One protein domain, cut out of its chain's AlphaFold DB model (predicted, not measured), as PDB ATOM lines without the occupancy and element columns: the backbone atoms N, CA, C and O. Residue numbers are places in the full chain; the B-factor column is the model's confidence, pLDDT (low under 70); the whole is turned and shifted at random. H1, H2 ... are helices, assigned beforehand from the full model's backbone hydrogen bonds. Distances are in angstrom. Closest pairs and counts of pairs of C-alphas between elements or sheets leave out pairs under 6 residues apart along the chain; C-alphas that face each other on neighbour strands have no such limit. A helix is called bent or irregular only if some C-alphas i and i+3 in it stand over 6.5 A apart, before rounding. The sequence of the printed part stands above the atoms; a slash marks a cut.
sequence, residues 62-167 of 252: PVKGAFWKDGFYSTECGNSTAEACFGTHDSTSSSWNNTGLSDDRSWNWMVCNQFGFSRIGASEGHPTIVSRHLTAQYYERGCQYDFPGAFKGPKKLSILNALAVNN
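This is residues 62 to 167 of the 252 residues of an uncharacterized protein of Polyporus arcularius HHB13444 (UniProt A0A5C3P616). Helices H3 to H7 gather at one end of the domain, with H5 in their middle and H4 crossing it steeply, while the kinked helix H1 lies off at the other end. Short H2 and the long unnamed loop of residues 116 to 135 span the space between the two ends. The printed part has 106 residues with seven named helices, in the order H1 to H7, and no named strand; the class is all helix. The whole is only just compact, close to loose, with a radius of gyration of the C-alphas of 15.3 A and spans of 40 by 34 by 24 A.

H1, residues 62 to 77, touches no helix. It is close to but not clearly touching H2, residues 82 to 86, with the C-alphas of Cys 77 and Cys 85 closest at 5.4 A. H3, residues 94 to 97, touches H5, residues 136 to 146, where the C-alphas of Trp 96 and Asp 146 are closest at 5.2 A. H4, residues 103 to 115, touches H5 with residues 108 to 112 alone; the closest C-alphas, of Cys 112 and Cys 143, are 5.6 A apart. These two run opposite ways at a steep tilt of 55 degrees. H6, residues 153 to 156, is close to but not clearly touching H5, with the C-alphas of Glu 140 and Lys 156 closest at 7.1 A. H7, residues 158 to 167, touches H4 residues 111 to 115 alone, and the closest C-alphas, of Phe 115 and Ala 162, are 4.5 A apart. H4 and H7 run the same way at a steep tilt of 69.5 degrees, only just short of about perpendicular. Among the pairs that are apart are H1 and H5, and H2 and H3. Each O i to N i+4 pair is within hydrogen-bond range in H2, H5 and H7, against 7 of 12 in H1 and 8 of 9 in H4; H3 and H6 are too short for such a pair.

H1 begins at C-alpha 62, (2.134, 104.316, 35.081), and measures 22.7 A. It has a kink of 47 degrees near residue 71 and is irregular, with C-alphas 70 and 73 at 7.3 A. H4 measures 15.7 A and is only just irregular, with C-alphas 112 and 115 at 6.8 A. H5 measures 15.4 A from C-alpha 136 at (12.223, 125.778, 25.477). H7 measures 14.2 A and ends at C-alpha 167, (6.750, 140.224, 38.687). H2, H3 and H6 measure 5.7, 5.4 and 6.0 A.

The two C-alphas farthest apart, of Asn 79 and Asn 167, are 44.3 A apart. The printed part has no cut. The link from H4 to H5, 20 residues, is long. The mean pLDDT of the printed part is 85.7, and residues 62 to 65 are under 70.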
ATOM      1  N   PRO A  62       2.620 105.537  35.735       60.72
ATOM      2  CA  PRO A  62       2.134 104.316  35.081       60.72
ATOM      3  C   PRO A  62       0.746 104.428  34.435       60.72
ATOM      4  O   PRO A  62       0.543 103.881  33.352       60.72
ATOM      5  N   VAL A  63      -0.203 105.158  35.040       57.81
ATOM      6  CA  VAL A  63      -1.626 105.137  34.620       57.81
ATOM      7  C   VAL A  63      -1.846 105.716  33.215       57.81
ATOM      8  O   VAL A  63      -2.755 105.290  32.507       57.81
ATOM      9  N   LYS A  64      -0.999 106.652  32.766       60.19
ATOM     10  CA  LYS A  64      -1.036 107.183  31.388       60.19
ATOM     11  C   LYS A  64       0.115 106.698  30.509       60.19
ATOM     12  O   LYS A  64       0.074 106.934  29.304       60.19
ATOM     13  N   GLY A  65       1.112 106.016  31.076       64.00
ATOM     14  CA  GLY A  65       2.307 105.579  30.354       64.00
ATOM     15  C   GLY A  65       1.996 104.717  29.129       64.00
ATOM     16  O   GLY A  65       2.615 104.911  28.090       64.00
ATOM     17  N   ALA A  66       0.988 103.841  29.213       70.94
ATOM     18  CA  ALA A  66       0.579 102.984  28.095       70.94
ATOM     19  C   ALA A  66       0.083 103.785  26.877       70.94
ATOM     20  O   ALA A  66       0.506 103.523  25.756       70.94
ATOM     21  N   PHE A  67      -0.743 104.821  27.085       76.62
ATOM     22  CA  PHE A  67      -1.175 105.693  25.987       76.62
ATOM     23  C   PHE A  67       0.017 106.411  25.349       76.62
ATOM     24  O   PHE A  67       0.149 106.409  24.130       76.62
ATOM     25  N   TRP A  68       0.908 106.989  26.159       72.38
ATOM     26  CA  TRP A  68       2.079 107.705  25.646       72.38
ATOM     27  C   TRP A  68       3.053 106.800  24.892       72.38
ATOM     28  O   TRP A  68       3.664 107.240  23.922       72.38
ATOM     29  N   LYS A  69       3.177 105.543  25.323       72.31
ATOM     30  CA  LYS A  69       4.057 104.552  24.711       72.31
ATOM     31  C   LYS A  69       3.494 104.002  23.399       72.31
ATOM     32  O   LYS A  69       4.220 103.956  22.414       72.31
ATOM     33  N   ASP A  70       2.221 103.607  23.393       79.50
ATOM     34  CA  ASP A  70       1.668 102.766  22.324       79.50
ATOM     35  C   ASP A  70       0.655 103.505  21.426       79.50
ATOM     36  O   ASP A  70       0.448 103.117  20.277       79.50
ATOM     37  N   GLY A  71       0.019 104.577  21.918       82.25
ATOM     38  CA  GLY A  71      -1.083 105.259  21.222       82.25
ATOM     39  C   GLY A  71      -0.805 106.701  20.799       82.25
ATOM     40  O   GLY A  71      -1.367 107.166  19.810       82.25
ATOM     41  N   PHE A  72       0.050 107.425  21.518       83.31
ATOM     42  CA  PHE A  72       0.242 108.858  21.295       83.31
ATOM     43  C   PHE A  72       0.830 109.153  19.915       83.31
ATOM     44  O   PHE A  72       0.259 109.939  19.167       83.31
ATOM     45  N   TYR A  73       1.925 108.486  19.543       83.81
ATOM     46  CA  TYR A  73       2.588 108.747  18.264       83.81
ATOM     47  C   TYR A  73       1.661 108.497  17.069       83.81
ATOM     48  O   TYR A  73       1.549 109.341  16.188       83.81
ATOM     49  N   SER A  74       0.957 107.363  17.052       86.94
ATOM     50  CA  SER A  74       0.028 107.031  15.967       86.94
ATOM     51  C   SER A  74      -1.184 107.964  15.934       86.94
ATOM     52  O   SER A  74      -1.648 108.307  14.850       86.94
ATOM     53  N   THR A  75      -1.667 108.421  17.094       88.00
ATOM     54  CA  THR A  75      -2.788 109.371  17.182       88.00
ATOM     55  C   THR A  75      -2.406 110.757  16.669       88.00
ATOM     56  O   THR A  75      -3.179 111.364  15.935       88.00
ATOM     57  N   GLU A  76      -1.227 111.261  17.038       85.50
ATOM     58  CA  GLU A  76      -0.805 112.620  16.680       85.50
ATOM     59  C   GLU A  76      -0.177 112.696  15.284       85.50
ATOM     60  O   GLU A  76      -0.433 113.638  14.538       85.50
ATOM     61  N   CYS A  77       0.640 111.709  14.912       88.00
ATOM     62  CA  CYS A  77       1.430 111.748  13.681       88.00
ATOM     63  C   CYS A  77       0.857 110.894  12.551       88.00
ATOM     64  O   CYS A  77       1.278 111.045  11.397       88.00
ATOM     65  N   GLY A  78      -0.079 109.988  12.848       91.00
ATOM     66  CA  GLY A  78      -0.568 109.007  11.884       91.00
ATOM     67  C   GLY A  78       0.591 108.210  11.283       91.00
ATOM     68  O   GLY A  78       1.381 107.600  12.002       91.00
ATOM     69  N   ASN A  79       0.715 108.264   9.955       91.69
ATOM     70  CA  ASN A  79       1.786 107.604   9.198       91.69
ATOM     71  C   ASN A  79       3.001 108.511   8.926       91.69
ATOM     72  O   ASN A  79       3.896 108.129   8.171       91.69
ATOM     73  N   SER A  80       3.030 109.721   9.486       89.25
ATOM     74  CA  SER A  80       4.136 110.662   9.292       89.25
ATOM     75  C   SER A  80       5.378 110.212  10.058       89.25
ATOM     76  O   SER A  80       5.292 109.516  11.073       89.25
ATOM     77  N   THR A  81       6.554 110.641   9.599       90.38
ATOM     78  CA  THR A  81       7.783 110.513  10.390       90.38
ATOM     79  C   THR A  81       7.752 111.481  11.575       90.38
ATOM     80  O   THR A  81       7.060 112.499  11.538       90.38
ATOM     81  N   ALA A  82       8.538 111.191  12.614       86.00
ATOM     82  CA  ALA A  82       8.620 112.053  13.790       86.00
ATOM     83  C   ALA A  82       9.082 113.469  13.413       86.00
ATOM     84  O   ALA A  82       8.558 114.440  13.947       86.00
ATOM     85  N   GLU A  83      10.003 113.583  12.450       87.31
ATOM     86  CA  GLU A  83      10.480 114.876  11.950       87.31
ATOM     87  C   GLU A  83       9.403 115.617  11.151       87.31
ATOM     88  O   GLU A  83       9.227 116.811  11.336       87.31
ATOM     89  N   ALA A  84       8.617 114.938  10.312       87.44
ATOM     90  CA  ALA A  84       7.529 115.603   9.592       87.44
ATOM     91  C   ALA A  84       6.388 116.058  10.525       87.44
ATOM     92  O   ALA A  84       5.697 117.027  10.232       87.44
ATOM     93  N   CYS A  85       6.182 115.347  11.637       88.44
ATOM     94  CA  CYS A  85       5.099 115.595  12.587       88.44
ATOM     95  C   CYS A  85       5.456 116.636  13.661       88.44
ATOM     96  O   CYS A  85       4.685 117.555  13.929       88.44
ATOM     97  N   PHE A  86       6.625 116.483  14.289       87.38
ATOM     98  CA  PHE A  86       7.079 117.309  15.409       87.38
ATOM     99  C   PHE A  86       8.319 118.145  15.070       87.38
ATOM    100  O   PHE A  86       8.728 118.975  15.871       87.38
ATOM    101  N   GLY A  87       8.960 117.947  13.920       88.81
ATOM    102  CA  GLY A  87      10.161 118.692  13.557       88.81
ATOM    103  C   GLY A  87       9.890 120.189  13.457       88.81
ATOM    104  O   GLY A  87       8.895 120.638  12.892       88.81
ATOM    105  N   THR A  88      10.802 120.984  14.015       91.69
ATOM    106  CA  THR A  88      10.750 122.451  13.918       91.69
ATOM    107  C   THR A  88      11.928 123.026  13.146       91.69
ATOM    108  O   THR A  88      12.034 124.237  12.995       91.69
ATOM    109  N   HIS A  89      12.843 122.195  12.647       91.69
ATOM    110  CA  HIS A  89      14.060 122.679  11.999       91.69
ATOM    111  C   HIS A  89      13.827 123.194  10.574       91.69
ATOM    112  O   HIS A  89      14.537 124.106  10.148       91.69
ATOM    113  N   ASP A  90      12.811 122.685   9.876       92.00
ATOM    114  CA  ASP A  90      12.400 123.197   8.571       92.00
ATOM    115  C   ASP A  90      11.531 124.459   8.716       92.00
ATOM    116  O   ASP A  90      10.339 124.402   9.033       92.00
ATOM    117  N   SER A  91      12.136 125.622   8.463       91.19
ATOM    118  CA  SER A  91      11.441 126.915   8.460       91.19
ATOM    119  C   SER A  91      10.500 127.106   7.267       91.19
ATOM    120  O   SER A  91       9.749 128.076   7.245       91.19
ATOM    121  N   THR A  92      10.574 126.241   6.252       90.31
ATOM    122  CA  THR A  92       9.756 126.315   5.031       90.31
ATOM    123  C   THR A  92       8.535 125.402   5.069       90.31
ATOM    124  O   THR A  92       7.711 125.453   4.154       90.31
ATOM    125  N   SER A  93       8.384 124.611   6.138       89.94
ATOM    126  CA  SER A  93       7.227 123.742   6.334       89.94
ATOM    127  C   SER A  93       5.916 124.522   6.226       89.94
ATOM    128  O   SER A  93       5.734 125.586   6.824       89.94
ATOM    129  N   SER A  94       4.955 123.949   5.501       88.00
ATOM    130  CA  SER A  94       3.615 124.516   5.345       88.00
ATOM    131  C   SER A  94       2.823 124.562   6.655       88.00
ATOM    132  O   SER A  94       1.851 125.315   6.739       88.00
ATOM    133  N   SER A  95       3.253 123.826   7.690       85.31
ATOM    134  CA  SER A  95       2.648 123.853   9.029       85.31
ATOM    135  C   SER A  95       2.655 125.249   9.663       85.31
ATOM    136  O   SER A  95       1.740 125.571  10.416       85.31
ATOM    137  N   TRP A  96       3.631 126.096   9.315       89.56
ATOM    138  CA  TRP A  96       3.777 127.457   9.848       89.56
ATOM    139  C   TRP A  96       2.872 128.492   9.165       89.56
ATOM    140  O   TRP A  96       2.674 129.590   9.680       89.56
ATOM    141  N   ASN A  97       2.282 128.156   8.015       85.38
ATOM    142  CA  ASN A  97       1.532 129.112   7.195       85.38
ATOM    143  C   ASN A  97       0.070 129.293   7.642       85.38
ATOM    144  O   ASN A  97      -0.696 130.004   6.986       85.38
ATOM    145  N   ASN A  98      -0.350 128.664   8.744       83.50
ATOM    146  CA  ASN A  98      -1.716 128.796   9.237       83.50
ATOM    147  C   ASN A  98      -1.919 130.117  10.000       83.50
ATOM    148  O   ASN A  98      -1.669 130.237  11.200       83.50
ATOM    149  N   THR A  99      -2.450 131.118   9.299       85.62
ATOM    150  CA  THR A  99      -2.825 132.417   9.879       85.62
ATOM    151  C   THR A  99      -4.300 132.506  10.272       85.62
ATOM    152  O   THR A  99      -4.788 133.592  10.584       85.62
ATOM    153  N   GLY A 100      -5.034 131.388  10.244       87.62
ATOM    154  CA  GLY A 100      -6.442 131.351  10.616       87.62
ATOM    155  C   GLY A 100      -6.653 131.763  12.074       87.62
ATOM    156  O   GLY A 100      -5.923 131.340  12.970       87.62
ATOM    157  N   LEU A 101      -7.673 132.585  12.329       83.25
ATOM    158  CA  LEU A 101      -8.071 132.921  13.694       83.25
ATOM    159  C   LEU A 101      -8.753 131.706  14.333       83.25
ATOM    160  O   LEU A 101      -9.887 131.358  13.997       83.25
ATOM    161  N   SER A 102      -8.039 131.057  15.246       83.56
ATOM    162  CA  SER A 102      -8.535 129.966  16.082       83.56
ATOM    163  C   SER A 102      -8.203 130.227  17.549       83.56
ATOM    164  O   SER A 102      -7.315 131.029  17.871       83.56
ATOM    165  N   ASP A 103      -8.904 129.534  18.445       75.06
ATOM    166  CA  ASP A 103      -8.590 129.578  19.873       75.06
ATOM    167  C   ASP A 103      -7.171 129.050  20.131       75.06
ATOM    168  O   ASP A 103      -6.432 129.661  20.897       75.06
ATOM    169  N   ASP A 104      -6.733 128.012  19.408       80.69
ATOM    170  CA  ASP A 104      -5.370 127.472  19.510       80.69
ATOM    171  C   ASP A 104      -4.304 128.476  19.066       80.69
ATOM    172  O   ASP A 104      -3.276 128.626  19.725       80.69
ATOM    173  N   ARG A 105      -4.543 129.220  17.980       86.31
ATOM    174  CA  ARG A 105      -3.592 130.236  17.515       86.31
ATOM    175  C   ARG A 105      -3.535 131.425  18.473       86.31
ATOM    176  O   ARG A 105      -2.454 131.941  18.756       86.31
ATOM    177  N   SER A 106      -4.688 131.841  18.994       86.81
ATOM    178  CA  SER A 106      -4.791 132.902  20.006       86.81
ATOM    179  C   SER A 106      -4.101 132.488  21.307       86.81
ATOM    180  O   SER A 106      -3.409 133.285  21.939       86.81
ATOM    181  N   TRP A 107      -4.238 131.215  21.672       84.12
ATOM    182  CA  TRP A 107      -3.548 130.614  22.797       84.12
ATOM    183  C   TRP A 107      -2.034 130.612  22.608       84.12
ATOM    184  O   TRP A 107      -1.299 131.113  23.462       84.12
ATOM    185  N   ASN A 108      -1.577 130.105  21.465       88.69
ATOM    186  CA  ASN A 108      -0.164 130.049  21.122       88.69
ATOM    187  C   ASN A 108       0.464 131.450  21.132       88.69
ATOM    188  O   ASN A 108       1.556 131.629  21.660       88.69
ATOM    189  N   TRP A 109      -0.262 132.471  20.664       90.19
ATOM    190  CA  TRP A 109       0.189 133.861  20.748       90.19
ATOM    191  C   TRP A 109       0.469 134.296  22.187       90.19
ATOM    192  O   TRP A 109       1.535 134.842  22.460       90.19
ATOM    193  N   MET A 110      -0.452 134.043  23.123       90.19
ATOM    194  CA  MET A 110      -0.251 134.415  24.527       90.19
ATOM    195  C   MET A 110       0.909 133.644  25.168       90.19
ATOM    196  O   MET A 110       1.684 134.222  25.929       90.19
ATOM    197  N   VAL A 111       1.075 132.364  24.825       88.94
ATOM    198  CA  VAL A 111       2.222 131.557  25.270       88.94
ATOM    199  C   VAL A 111       3.535 132.157  24.767       88.94
ATOM    200  O   VAL A 111       4.422 132.416  25.578       88.94
ATOM    201  N   CYS A 112       3.636 132.457  23.472       91.56
ATOM    202  CA  CYS A 112       4.832 133.042  22.866       91.56
ATOM    203  C   CYS A 112       5.122 134.469  23.366       91.56
ATOM    204  O   CYS A 112       6.276 134.855  23.538       91.56
ATOM    205  N   ASN A 113       4.079 135.265  23.612       90.25
ATOM    206  CA  ASN A 113       4.218 136.689  23.906       90.25
ATOM    207  C   ASN A 113       4.302 137.016  25.402       90.25
ATOM    208  O   ASN A 113       4.971 137.977  25.767       90.25
ATOM    209  N   GLN A 114       3.611 136.276  26.272       87.44
ATOM    210  CA  GLN A 114       3.428 136.672  27.675       87.44
ATOM    211  C   GLN A 114       3.742 135.566  28.671       87.44
ATOM    212  O   GLN A 114       4.313 135.863  29.712       87.44
ATOM    213  N   PHE A 115       3.361 134.319  28.397       86.00
ATOM    214  CA  PHE A 115       3.328 133.299  29.451       86.00
ATOM    215  C   PHE A 115       4.507 132.332  29.447       86.00
ATOM    216  O   PHE A 115       4.795 131.742  30.483       86.00
ATOM    217  N   GLY A 116       5.176 132.132  28.311       87.69
ATOM    218  CA  GLY A 116       6.318 131.222  28.205       87.69
ATOM    219  C   GLY A 116       6.037 129.788  28.655       87.69
ATOM    220  O   GLY A 116       6.914 129.102  29.178       87.69
ATOM    221  N   PHE A 117       4.803 129.325  28.459       84.69
ATOM    222  CA  PHE A 117       4.324 128.023  28.912       84.69
ATOM    223  C   PHE A 117       4.753 126.872  27.985       84.69
ATOM    224  O   PHE A 117       3.964 126.323  27.211       84.69
ATOM    225  N   SER A 118       6.032 126.507  28.063       84.94
ATOM    226  CA  SER A 118       6.614 125.405  27.291       84.94
ATOM    227  C   SER A 118       6.417 124.057  27.994       84.94
ATOM    228  O   SER A 118       6.812 123.879  29.146       84.94
ATOM    229  N   ARG A 119       5.846 123.076  27.287       82.38
ATOM    230  CA  ARG A 119       5.643 121.703  27.787       82.38
ATOM    231  C   ARG A 119       6.910 120.880  27.559       82.38
ATOM    232  O   ARG A 119       6.998 120.124  26.599       82.38
ATOM    233  N   ILE A 120       7.911 121.089  28.406       85.31
ATOM    234  CA  ILE A 120       9.244 120.496  28.237       85.31
ATOM    235  C   ILE A 120       9.423 119.197  29.022       85.31
ATOM    236  O   ILE A 120       8.717 118.936  30.000       85.31
ATOM    237  N   GLY A 121      10.393 118.387  28.596       85.75
ATOM    238  CA  GLY A 121      10.874 117.255  29.388       85.75
ATOM    239  C   GLY A 121      11.488 117.713  30.713       85.75
ATOM    240  O   GLY A 121      12.067 118.795  30.799       85.75
ATOM    241  N   ALA A 122      11.380 116.882  31.754       84.81
ATOM    242  CA  ALA A 122      12.017 117.187  33.035       84.81
ATOM    243  C   ALA A 122      13.551 117.157  32.906       84.81
ATOM    244  O   ALA A 122      14.109 116.461  32.045       84.81
ATOM    245  N   SER A 123      14.235 117.875  33.798       84.06
ATOM    246  CA  SER A 123      15.698 117.893  33.865       84.06
ATOM    247  C   SER A 123      16.288 116.487  34.036       84.06
ATOM    248  O   SER A 123      15.600 115.520  34.390       84.06
ATOM    249  N   GLU A 124      17.578 116.340  33.735       86.69
ATOM    250  CA  GLU A 124      18.291 115.091  34.008       86.69
ATOM    251  C   GLU A 124      18.158 114.690  35.486       86.69
ATOM    252  O   GLU A 124      18.002 115.530  36.374       86.69
ATOM    253  N   GLY A 125      18.128 113.381  35.739       85.44
ATOM    254  CA  GLY A 125      17.907 112.828  37.077       85.44
ATOM    255  C   GLY A 125      16.443 112.762  37.532       85.44
ATOM    256  O   GLY A 125      16.167 112.101  38.527       85.44
ATOM    257  N   HIS A 126      15.495 113.360  36.800       83.12
ATOM    258  CA  HIS A 126      14.066 113.282  37.127       83.12
ATOM    259  C   HIS A 126      13.306 112.367  36.155       83.12
ATOM    260  O   HIS A 126      13.503 112.457  34.941       83.12
ATOM    261  N   PRO A 127      12.400 111.497  36.625       81.75
ATOM    262  CA  PRO A 127      11.481 110.795  35.734       81.75
ATOM    263  C   PRO A 127      10.666 111.787  34.894       81.75
ATOM    264  O   PRO A 127      10.220 112.820  35.394       81.75
ATOM    265  N   THR A 128      10.468 111.489  33.609       80.75
ATOM    266  CA  THR A 128       9.655 112.330  32.727       80.75
ATOM    267  C   THR A 128       8.939 111.500  31.673       80.75
ATOM    268  O   THR A 128       9.508 110.556  31.130       80.75
ATOM    269  N   ILE A 129       7.682 111.854  31.404       77.50
ATOM    270  CA  ILE A 129       6.898 111.319  30.279       77.50
ATOM    271  C   ILE A 129       7.166 112.136  29.008       77.50
ATOM    272  O   ILE A 129       7.075 111.616  27.900       77.50
ATOM    273  N   VAL A 130       7.489 113.421  29.160       81.25
ATOM    274  CA  VAL A 130       7.723 114.329  28.039       81.25
ATOM    275  C   VAL A 130       9.166 114.167  27.570       81.25
ATOM    276  O   VAL A 130      10.098 114.188  28.372       81.25
ATOM    277  N   SER A 131       9.358 114.008  26.260       84.69
ATOM    278  CA  SER A 131      10.692 113.868  25.671       84.69
ATOM    279  C   SER A 131      11.592 115.048  26.044       84.69
ATOM    280  O   SER A 131      11.201 116.204  25.905       84.69
ATOM    281  N   ARG A 132      12.836 114.764  26.443       87.31
ATOM    282  CA  ARG A 132      13.852 115.798  26.716       87.31
ATOM    283  C   ARG A 132      14.294 116.567  25.471       87.31
ATOM    284  O   ARG A 132      14.905 117.622  25.600       87.31
ATOM    285  N   HIS A 133      13.953 116.081  24.278       87.12
ATOM    286  CA  HIS A 133      14.143 116.833  23.037       87.12
ATOM    287  C   HIS A 133      13.155 118.002  22.904       87.12
ATOM    288  O   HIS A 133      13.441 118.967  22.193       87.12
ATOM    289  N   LEU A 134      12.028 117.962  23.627       88.19
ATOM    290  CA  LEU A 134      11.115 119.094  23.752       88.19
ATOM    291  C   LEU A 134      11.696 120.073  24.770       88.19
ATOM    292  O   LEU A 134      11.522 119.935  25.981       88.19
ATOM    293  N   THR A 135      12.436 121.044  24.248       90.19
ATOM    294  CA  THR A 135      13.120 122.095  25.010       90.19
ATOM    295  C   THR A 135      12.388 123.427  24.875       90.19
ATOM    296  O   THR A 135      11.534 123.590  24.008       90.19
ATOM    297  N   ALA A 136      12.741 124.426  25.688       88.25
ATOM    298  CA  ALA A 136      12.223 125.778  25.477       88.25
ATOM    299  C   ALA A 136      12.576 126.276  24.063       88.25
ATOM    300  O   ALA A 136      11.718 126.778  23.351       88.25
ATOM    301  N   GLN A 137      13.805 126.025  23.600       90.00
ATOM    302  CA  GLN A 137      14.281 126.414  22.270       90.00
ATOM    303  C   GLN A 137      13.461 125.790  21.133       90.00
ATOM    304  O   GLN A 137      13.283 126.428  20.097       90.00
ATOM    305  N   TYR A 138      12.966 124.561  21.317       92.38
ATOM    306  CA  TYR A 138      12.042 123.923  20.378       92.38
ATOM    307  C   TYR A 138      10.760 124.759  20.214       92.38
ATOM    308  O   TYR A 138      10.370 125.073  19.091       92.38
ATOM    309  N   TYR A 139      10.150 125.192  21.323       92.00
ATOM    310  CA  TYR A 139       8.923 125.997  21.297       92.00
ATOM    311  C   TYR A 139       9.169 127.431  20.803       92.00
ATOM    312  O   TYR A 139       8.405 127.929  19.979       92.00
ATOM    313  N   GLU A 140      10.266 128.074  21.219       92.25
ATOM    314  CA  GLU A 140      10.619 129.434  20.771       92.25
ATOM    315  C   GLU A 140      10.862 129.523  19.260       92.25
ATOM    316  O   GLU A 140      10.670 130.574  18.639       92.25
ATOM    317  N   ARG A 141      11.313 128.421  18.651       92.38
ATOM    318  CA  ARG A 141      11.465 128.331  17.200       92.38
ATOM    319  C   ARG A 141      10.102 128.357  16.512       92.38
ATOM    320  O   ARG A 141       9.908 129.181  15.624       92.38
ATOM    321  N   GLY A 142       9.159 127.539  16.986       92.06
ATOM    322  CA  GLY A 142       7.772 127.544  16.508       92.06
ATOM    323  C   GLY A 142       7.122 128.923  16.635       92.06
ATOM    324  O   GLY A 142       6.609 129.448  15.654       92.06
ATOM    325  N   CYS A 143       7.278 129.589  17.785       92.81
ATOM    326  CA  CYS A 143       6.774 130.950  18.001       92.81
ATOM    327  C   CYS A 143       7.249 131.962  16.945       92.81
ATOM    328  O   CYS A 143       6.491 132.839  16.531       92.81
ATOM    329  N   GLN A 144       8.504 131.868  16.498       92.06
ATOM    330  CA  GLN A 144       9.040 132.774  15.477       92.06
ATOM    331  C   GLN A 144       8.474 132.499  14.082       92.06
ATOM    332  O   GLN A 144       8.369 133.435  13.289       92.06
ATOM    333  N   TYR A 145       8.117 131.249  13.786       92.69
ATOM    334  CA  TYR A 145       7.546 130.861  12.500       92.69
ATOM    335  C   TYR A 145       6.035 131.089  12.443       92.69
ATOM    336  O   TYR A 145       5.551 131.632  11.455       92.69
ATOM    337  N   ASP A 146       5.309 130.787  13.521       91.56
ATOM    338  CA  ASP A 146       3.864 131.030  13.632       91.56
ATOM    339  C   ASP A 146       3.512 132.528  13.606       91.56
ATOM    340  O   ASP A 146       2.414 132.922  13.190       91.56
ATOM    341  N   PHE A 147       4.433 133.383  14.072       92.31
ATOM    342  CA  PHE A 147       4.238 134.828  14.207       92.31
ATOM    343  C   PHE A 147       5.433 135.626  13.653       92.31
ATOM    344  O   PHE A 147       6.154 136.304  14.403       92.31
ATOM    345  N   PRO A 148       5.661 135.582  12.330       90.69
ATOM    346  CA  PRO A 148       6.844 136.174  11.723       90.69
ATOM    347  C   PRO A 148       6.899 137.686  11.975       90.69
ATOM    348  O   PRO A 148       5.942 138.425  11.753       90.69
ATOM    349  N   GLY A 149       8.048 138.156  12.466       89.56
ATOM    350  CA  GLY A 149       8.309 139.575  12.734       89.56
ATOM    351  C   GLY A 149       7.772 140.120  14.064       89.56
ATOM    352  O   GLY A 149       8.150 141.236  14.431       89.56
ATOM    353  N   ALA A 150       6.969 139.350  14.809       90.38
ATOM    354  CA  ALA A 150       6.380 139.785  16.079       90.38
ATOM    355  C   ALA A 150       7.409 139.922  17.215       90.38
ATOM    356  O   ALA A 150       7.319 140.831  18.042       90.38
ATOM    357  N   PHE A 151       8.418 139.047  17.235       89.69
ATOM    358  CA  PHE A 151       9.377 138.952  18.335       89.69
ATOM    359  C   PHE A 151      10.785 139.375  17.889       89.69
ATOM    360  O   PHE A 151      11.391 138.774  16.998       89.69
ATOM    361  N   LYS A 152      11.330 140.425  18.517       85.69
ATOM    362  CA  LYS A 152      12.668 140.982  18.239       85.69
ATOM    363  C   LYS A 152      13.452 141.187  19.537       85.69
ATOM    364  O   LYS A 152      12.868 141.496  20.574       85.69
ATOM    365  N   GLY A 153      14.778 141.054  19.467       86.44
ATOM    366  CA  GLY A 153      15.654 141.222  20.630       86.44
ATOM    367  C   GLY A 153      15.281 140.276  21.787       86.44
ATOM    368  O   GLY A 153      14.889 139.139  21.522       86.44
ATOM    369  N   PRO A 154      15.345 140.733  23.054       78.25
ATOM    370  CA  PRO A 154      15.003 139.917  24.225       78.25
ATOM    371  C   PRO A 154      13.571 139.363  24.227       78.25
ATOM    372  O   PRO A 154      13.333 138.312  24.809       78.25
ATOM    373  N   LYS A 155      12.625 140.006  23.521       77.81
ATOM    374  CA  LYS A 155      11.227 139.539  23.420       77.81
ATOM    375  C   LYS A 155      11.075 138.206  22.683       77.81
ATOM    376  O   LYS A 155       9.989 137.644  22.700       77.81
ATOM    377  N   LYS A 156      12.139 137.718  22.033       83.50
ATOM    378  CA  LYS A 156      12.206 136.370  21.447       83.50
ATOM    379  C   LYS A 156      12.259 135.250  22.485       83.50
ATOM    380  O   LYS A 156      12.170 134.097  22.098       83.50
ATOM    381  N   LEU A 157      12.492 135.576  23.755       86.69
ATOM    382  CA  LEU A 157      12.533 134.609  24.840       86.69
ATOM    383  C   LEU A 157      11.258 134.773  25.661       86.69
ATOM    384  O   LEU A 157      11.159 135.680  26.492       86.69
ATOM    385  N   SER A 158      10.285 133.892  25.437       89.31
ATOM    386  CA  SER A 158       8.992 133.917  26.121       89.31
ATOM    387  C   SER A 158       9.135 133.850  27.647       89.31
ATOM    388  O   SER A 158       8.353 134.472  28.362       89.31
ATOM    389  N   ILE A 159      10.192 133.202  28.157       86.69
ATOM    390  CA  ILE A 159      10.510 133.158  29.592       86.69
ATOM    391  C   ILE A 159      10.764 134.546  30.197       86.69
ATOM    392  O   ILE A 159      10.360 134.797  31.328       86.69
ATOM    393  N   LEU A 160      11.383 135.478  29.461       89.56
ATOM    394  CA  LEU A 160      11.610 136.836  29.968       89.56
ATOM    395  C   LEU A 160      10.291 137.607  30.084       89.56
ATOM    396  O   LEU A 160      10.087 138.346  31.046       89.56
ATOM    397  N   ASN A 161       9.375 137.384  29.141       89.06
ATOM    398  CA  ASN A 161       8.036 137.962  29.196       89.06
ATOM    399  C   ASN A 161       7.228 137.348  30.356       89.06
ATOM    400  O   ASN A 161       6.590 138.083  31.108       89.06
ATOM    401  N   ALA A 162       7.337 136.034  30.569       88.94
ATOM    402  CA  ALA A 162       6.703 135.328  31.682       88.94
ATOM    403  C   ALA A 162       7.188 135.832  33.047       88.94
ATOM    404  O   ALA A 162       6.387 136.047  33.955       88.94
ATOM    405  N   LEU A 163       8.494 136.083  33.188       89.00
ATOM    406  CA  LEU A 163       9.057 136.690  34.395       89.00
ATOM    407  C   LEU A 163       8.504 138.097  34.634       89.00
ATOM    408  O   LEU A 163       8.183 138.431  35.770       89.00
ATOM    409  N   ALA A 164       8.342 138.904  33.581       90.00
ATOM    410  CA  ALA A 164       7.733 140.226  33.701       90.00
ATOM    411  C   ALA A 164       6.268 140.144  34.165       90.00
ATOM    412  O   ALA A 164       5.867 140.910  35.041       90.00
ATOM    413  N   VAL A 165       5.491 139.187  33.642       89.69
ATOM    414  CA  VAL A 165       4.118 138.908  34.099       89.69
ATOM    415  C   VAL A 165       4.116 138.481  35.569       89.69
ATOM    416  O   VAL A 165       3.398 139.068  36.376       89.69
ATOM    417  N   ASN A 166       4.958 137.523  35.954       87.62
ATOM    418  CA  ASN A 166       5.044 137.065  37.342       87.62
ATOM    419  C   ASN A 166       5.450 138.189  38.299       87.62
ATOM    420  O   ASN A 166       4.895 138.288  39.387       87.62
ATOM    421  N   ASN A 167       6.365 139.066  37.889       90.62
ATOM    422  CA  ASN A 167       6.750 140.224  38.687       90.62
ATOM    423  C   ASN A 167       5.603 141.240  38.824       90.62
ATOM    424  O   ASN A 167       5.405 141.800  39.896       90.62
TER     425      ASN A 167